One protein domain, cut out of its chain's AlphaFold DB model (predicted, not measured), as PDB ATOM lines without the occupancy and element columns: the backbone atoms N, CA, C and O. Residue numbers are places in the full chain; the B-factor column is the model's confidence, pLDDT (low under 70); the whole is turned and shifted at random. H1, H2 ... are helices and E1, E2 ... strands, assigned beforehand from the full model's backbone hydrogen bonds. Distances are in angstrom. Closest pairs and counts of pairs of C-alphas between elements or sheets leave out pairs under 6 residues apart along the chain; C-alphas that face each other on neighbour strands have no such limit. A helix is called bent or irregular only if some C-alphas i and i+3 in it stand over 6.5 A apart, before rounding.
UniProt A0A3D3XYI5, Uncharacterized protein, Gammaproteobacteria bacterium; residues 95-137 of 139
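This is residues 95 to 137 of the 139 residues of an uncharacterized protein of Gammaproteobacteria bacterium (UniProt A0A3D3XYI5). A two-strand antiparallel hairpin, E1 and E2, lies toward one end of a loose, drawn-out model, and a single short helix, H1, sticks out alone at the other end. Between them a long stretch without named elements, residues 108 to 128, loops out beyond the end of E2, with residues 110 to 115 sticking out, then folds back past E1 and leads away to H1. The printed part has 43 residues, of which 19, under half, are in named elements; along the chain these are E1, E2 and H1, a mixed class of helices and strands, and the sheet's order is E1 - E2. The whole is only just loose, close to extended, with a radius of gyration of the C-alphas of 13.6 A, and its C-alphas span 38 by 25 by 12 A, an outline that is only just flat.

Strand E1 is residues 95 to 99, from C-alpha 95 at (26.399, 19.938, 11.862) to C-alpha 99, a length of 12.7 A. Strand E2, the longest strand, is residues 102 to 107 and measures 16.6 A from C-alpha 102 at (36.989, 11.138, 11.468) to C-alpha 107. Helix H1 is residues 129 to 136, 11.0 A long, and its last C-alpha, that of Phe 136, is at (37.513, 14.944, 42.425).

E1 and E2 are antiparallel neighbours and form a hairpin, with 143 degrees between their N-to-C directions. A tight link of 2 residues joins them. The C-alphas of Arg 96 and Asp 105 face each other at 4.6 A, and those of Ala 98 and Lys 103 at 4.5 A. Across the pair, N 97 and O 104 are within hydrogen-bond range at 2.9 A, and so are N 99 and O 102 at 2.8 A. E1 and H1 are apart. A long link of 21 residues joins E2 to H1. In H1 every O i to N i+4 pair is within hydrogen-bond range, and the helix is neither bent nor irregular.

The two C-alphas farthest apart are those of Ala 112 and Ala 137, at 38.5 A, while the first and last printed C-alphas, of Ile 95 and Ala 137, are 36.1 A apart. Residues 110 to 115 stand free, and so do residues 126 to 137, of which 129 to 136 belong to H1. The printed part has no cut from residue 95 to residue 137. The mean pLDDT of the printed part is 86.3; residues 115 to 119, in the long link, are under 70.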
ATOM      1  N   ILE A  95      25.098  19.447  11.416       88.19
ATOM      2  CA  ILE A  95      26.399  19.938  11.862       88.19
ATOM      3  C   ILE A  95      27.452  18.862  11.630       88.19
ATOM      4  O   ILE A  95      27.149  17.668  11.671       88.19
ATOM      5  N   ARG A  96      28.688  19.304  11.407       89.06
ATOM      6  CA  ARG A  96      29.842  18.425  11.260       89.06
ATOM      7  C   ARG A  96      30.629  18.399  12.557       89.06
ATOM      8  O   ARG A  96      31.031  19.446  13.053       89.06
ATOM      9  N   VAL A  97      30.851  17.201  13.071       89.19
ATOM     10  CA  VAL A  97      31.469  16.938  14.371       89.19
ATOM     11  C   VAL A  97      32.679  16.042  14.140       89.19
ATOM     12  O   VAL A  97      32.632  15.124  13.320       89.19
ATOM     13  N   ALA A  98      33.787  16.336  14.815       89.75
ATOM     14  CA  ALA A  98      34.966  15.480  14.771       89.75
ATOM     15  C   ALA A  98      34.798  14.309  15.754       89.75
ATOM     16  O   ALA A  98      34.309  14.499  16.862       89.75
ATOM     17  N   SER A  99      35.202  13.109  15.365       88.50
ATOM     18  CA  SER A  99      35.290  11.927  16.220       88.50
ATOM     19  C   SER A  99      36.654  11.261  16.041       88.50
ATOM     20  O   SER A  99      37.432  11.629  15.158       88.50
ATOM     21  N   GLU A 100      36.929  10.249  16.862       87.31
ATOM     22  CA  GLU A 100      38.114   9.393  16.738       87.31
ATOM     23  C   GLU A 100      38.228   8.736  15.347       87.31
ATOM     24  O   GLU A 100      39.323   8.571  14.818       87.31
ATOM     25  N   THR A 101      37.093   8.429  14.712       86.44
ATOM     26  CA  THR A 101      37.026   7.787  13.389       86.44
ATOM     27  C   THR A 101      36.941   8.777  12.221       86.44
ATOM     28  O   THR A 101      36.818   8.358  11.069       86.44
ATOM     29  N   GLY A 102      37.022  10.085  12.484       88.75
ATOM     30  CA  GLY A 102      36.989  11.138  11.468       88.75
ATOM     31  C   GLY A 102      35.835  12.123  11.647       88.75
ATOM     32  O   GLY A 102      35.255  12.259  12.717       88.75
ATOM     33  N   LYS A 103      35.509  12.889  10.603       90.81
ATOM     34  CA  LYS A 103      34.407  13.863  10.662       90.81
ATOM     35  C   LYS A 103      33.092  13.188  10.288       90.81
ATOM     36  O   LYS A 103      33.007  12.581   9.226       90.81
ATOM     37  N   ILE A 104      32.070  13.362  11.118       91.31
ATOM     38  CA  ILE A 104      30.721  12.841  10.886       91.31
ATOM     39  C   ILE A 104      29.706  13.982  10.805       91.31
ATOM     40  O   ILE A 104      29.848  15.004  11.479       91.31
ATOM     41  N   ASP A 105      28.673  13.795   9.985       90.44
ATOM     42  CA  ASP A 105      27.545  14.720   9.885       90.44
ATOM     43  C   ASP A 105      26.378  14.190  10.722       90.44
ATOM     44  O   ASP A 105      25.950  13.047  10.560       90.44
ATOM     45  N   MET A 106      25.839  15.026  11.607       89.25
ATOM     46  CA  MET A 106      24.723  14.668  12.484       89.25
ATOM     47  C   MET A 106      23.623  15.733  12.463       89.25
ATOM     48  O   MET A 106      23.909  16.893  12.139       89.25
ATOM     49  N   PRO A 107      22.366  15.377  12.795       91.06
ATOM     50  CA  PRO A 107      21.293  16.351  12.942       91.06
ATOM     51  C   PRO A 107      21.696  17.464  13.906       91.06
ATOM     52  O   PRO A 107      22.194  17.215  15.004       91.06
ATOM     53  N   ALA A 108      21.496  18.704  13.476       89.38
ATOM     54  CA  ALA A 108      21.717  19.851  14.332       89.38
ATOM     55  C   ALA A 108      20.670  19.886  15.453       89.38
ATOM     56  O   ALA A 108      19.574  19.339  15.328       89.38
ATOM     57  N   HIS A 109      20.985  20.602  16.531       88.12
ATOM     58  CA  HIS A 109      20.010  20.880  17.576       88.12
ATOM     59  C   HIS A 109      18.768  21.600  16.991       88.12
ATOM     60  O   HIS A 109      18.939  22.480  16.133       88.12
ATOM     61  N   PRO A 110      17.539  21.258  17.437       87.75
ATOM     62  CA  PRO A 110      16.307  21.842  16.899       87.75
ATOM     63  C   PRO A 110      16.190  23.345  17.180       87.75
ATOM     64  O   PRO A 110      15.726  24.094  16.326       87.75
ATOM     65  N   ASP A 111      16.666  23.806  18.340       88.12
ATOM     66  CA  ASP A 111      16.832  25.239  18.601       88.12
ATOM     67  C   ASP A 111      18.011  25.782  17.782       88.12
ATOM     68  O   ASP A 111      19.175  25.480  18.069       88.12
ATOM     69  N   ALA A 112      17.696  26.575  16.758       82.12
ATOM     70  CA  ALA A 112      18.670  27.186  15.860       82.12
ATOM     71  C   ALA A 112      19.511  28.283  16.533       82.12
ATOM     72  O   ALA A 112      20.605  28.578  16.053       82.12
ATOM     73  N   SER A 113      19.031  28.862  17.639       82.81
ATOM     74  CA  SER A 113      19.766  29.865  18.418       82.81
ATOM     75  C   SER A 113      20.843  29.241  19.307       82.81
ATOM     76  O   SER A 113      21.782  29.921  19.734       82.81
ATOM     77  N   ARG A 114      20.750  27.928  19.551       77.31
ATOM     78  CA  ARG A 114      21.729  27.183  20.333       77.31
ATOM     79  C   ARG A 114      23.016  27.022  19.529       77.31
ATOM     80  O   ARG A 114      23.221  26.045  18.810       77.31
ATOM     81  N   VAL A 115      23.905  27.999  19.671       65.25
ATOM     82  CA  VAL A 115      25.293  27.887  19.228       65.25
ATOM     83  C   VAL A 115      25.972  26.870  20.135       65.25
ATOM     84  O   VAL A 115      26.060  27.083  21.345       65.25
ATOM     85  N   VAL A 116      26.453  25.763  19.568       65.31
ATOM     86  CA  VAL A 116      27.356  24.878  20.305       65.31
ATOM     87  C   VAL A 116      28.646  25.664  20.532       65.31
ATOM     88  O   VAL A 116      29.414  25.894  19.602       65.31
ATOM     89  N   ARG A 117      28.824  26.183  21.750       56.16
ATOM     90  CA  ARG A 117      30.038  26.888  22.169       56.16
ATOM     91  C   ARG A 117      31.037  25.843  22.668       56.16
ATOM     92  O   ARG A 117      30.714  25.119  23.602       56.16
ATOM     93  N   GLY A 118      32.223  25.781  22.064       62.28
ATOM     94  CA  GLY A 118      33.294  24.851  22.446       62.28
ATOM     95  C   GLY A 118      33.718  23.911  21.317       62.28
ATOM     96  O   GLY A 118      33.227  24.021  20.193       62.28
ATOM     97  N   ASP A 119      34.649  23.004  21.623       61.62
ATOM     98  CA  ASP A 119      35.100  21.973  20.688       61.62
ATOM     99  C   ASP A 119      33.953  20.982  20.447       61.62
ATOM    100  O   ASP A 119      33.520  20.262  21.344       61.62
ATOM    101  N   THR A 120      33.410  20.963  19.231       72.50
ATOM    102  CA  THR A 120      32.331  20.054  18.810       72.50
ATOM    103  C   THR A 120      32.857  18.643  18.554       72.50
ATOM    104  O   THR A 120      32.393  17.972  17.634       72.50
ATOM    105  N   ARG A 121      33.888  18.210  19.277       86.56
ATOM    106  CA  ARG A 121      34.521  16.913  19.089       86.56
ATOM    107  C   ARG A 121      33.947  15.903  20.071       86.56
ATOM    108  O   ARG A 121      33.803  16.177  21.259       86.56
ATOM    109  N   ILE A 122      33.633  14.721  19.563       88.69
ATOM    110  CA  ILE A 122      33.294  13.564  20.384       88.69
ATOM    111  C   ILE A 122      34.591  13.069  21.038       88.69
ATOM    112  O   ILE A 122      35.535  12.753  20.304       88.69
ATOM    113  N   PRO A 123      34.662  13.007  22.380       88.94
ATOM    114  CA  PRO A 123      35.839  12.495  23.065       88.94
ATOM    115  C   PRO A 123      36.030  11.004  22.789       88.94
ATOM    116  O   PRO A 123      35.056  10.256  22.658       88.94
ATOM    117  N   ALA A 124      37.288  10.578  22.729       90.50
ATOM    118  CA  ALA A 124      37.637   9.167  22.662       90.50
ATOM    119  C   ALA A 124      37.298   8.455  23.983       90.50
ATOM    120  O   ALA A 124      37.080   9.080  25.032       90.50
ATOM    121  N   LEU A 125      37.271   7.122  23.947       92.25
ATOM    122  CA  LEU A 125      37.027   6.328  25.147       92.25
ATOM    123  C   LEU A 125      38.118   6.602  26.196       92.25
ATOM    124  O   LEU A 125      39.296   6.351  25.965       92.25
ATOM    125  N   GLY A 126      37.711   7.100  27.364       92.25
ATOM    126  CA  GLY A 126      38.615   7.372  28.484       92.25
ATOM    127  C   GLY A 126      39.415   8.675  28.386       92.25
ATOM    128  O   GLY A 126      40.210   8.954  29.277       92.25
ATOM    129  N   GLU A 127      39.186   9.503  27.363       92.88
ATOM    130  CA  GLU A 127      40.012  10.686  27.081       92.88
ATOM    131  C   GLU A 127      40.138  11.665  28.263       92.88
ATOM    132  O   GLU A 127      41.205  12.213  28.519       92.88
ATOM    133  N   HIS A 128      39.057  11.851  29.021       92.81
ATOM    134  CA  HIS A 128      39.019  12.764  30.165       92.81
ATOM    135  C   HIS A 128      39.101  12.050  31.524       92.81
ATOM    136  O   HIS A 128      38.964  12.696  32.562       92.81
ATOM    137  N   SER A 129      39.293  10.724  31.555       95.56
ATOM    138  CA  SER A 129      39.177   9.937  32.791       95.56
ATOM    139  C   SER A 129      40.175  10.356  33.869       95.56
ATOM    140  O   SER A 129      39.777  10.520  35.022       95.56
ATOM    141  N   ASP A 130      41.443  10.566  33.518       95.38
ATOM    142  CA  ASP A 130      42.466  10.932  34.504       95.38
ATOM    143  C   ASP A 130      42.312  12.379  34.990       95.38
ATOM    144  O   ASP A 130      42.433  12.634  36.187       95.38
ATOM    145  N   ALA A 131      41.947  13.307  34.098       94.75
ATOM    146  CA  ALA A 131      41.670  14.698  34.463       94.75
ATOM    147  C   ALA A 131      40.512  14.801  35.471       94.75
ATOM    148  O   ALA A 131      40.639  15.469  36.497       94.75
ATOM    149  N   ILE A 132      39.419  14.070  35.226       95.00
ATOM    150  CA  ILE A 132      38.262  14.023  36.130       95.00
ATOM    151  C   ILE A 132      38.645  13.369  37.466       95.00
ATOM    152  O   ILE A 132      38.270  13.865  38.525       95.00
ATOM    153  N   ARG A 133      39.423  12.277  37.468       95.69
ATOM    154  CA  ARG A 133      39.874  11.646  38.725       95.69
ATOM    155  C   ARG A 133      40.667  12.613  39.601       95.69
ATOM    156  O   ARG A 133      40.445  12.633  40.806       95.69
ATOM    157  N   VAL A 134      41.553  13.413  39.006       95.94
ATOM    158  CA  VAL A 134      42.326  14.437  39.727       95.94
ATOM    159  C   VAL A 134      41.416  15.534  40.283       95.94
ATOM    160  O   VAL A 134      41.566  15.898  41.448       95.94
ATOM    161  N   GLU A 135      40.452  16.025  39.497       95.56
ATOM    162  CA  GLU A 135      39.512  17.079  39.917       95.56
ATOM    163  C   GLU A 135      38.726  16.704  41.186       95.56
ATOM    164  O   GLU A 135      38.506  17.544  42.058       95.56
ATOM    165  N   PHE A 136      38.344  15.431  41.319       94.75
ATOM    166  CA  PHE A 136      37.513  14.944  42.425       94.75
ATOM    167  C   PHE A 136      38.284  14.199  43.529       94.75
ATOM    168  O   PHE A 136      37.663  13.757  44.491       94.75
ATOM    169  N   ALA A 137      39.614  14.080  43.450       86.38
ATOM    170  CA  ALA A 137      40.421  13.329  44.424       86.38
ATOM    171  C   ALA A 137      40.485  13.953  45.838       86.38
ATOM    172  O   ALA A 137      40.967  13.305  46.764       86.38
TER     173      ALA A 137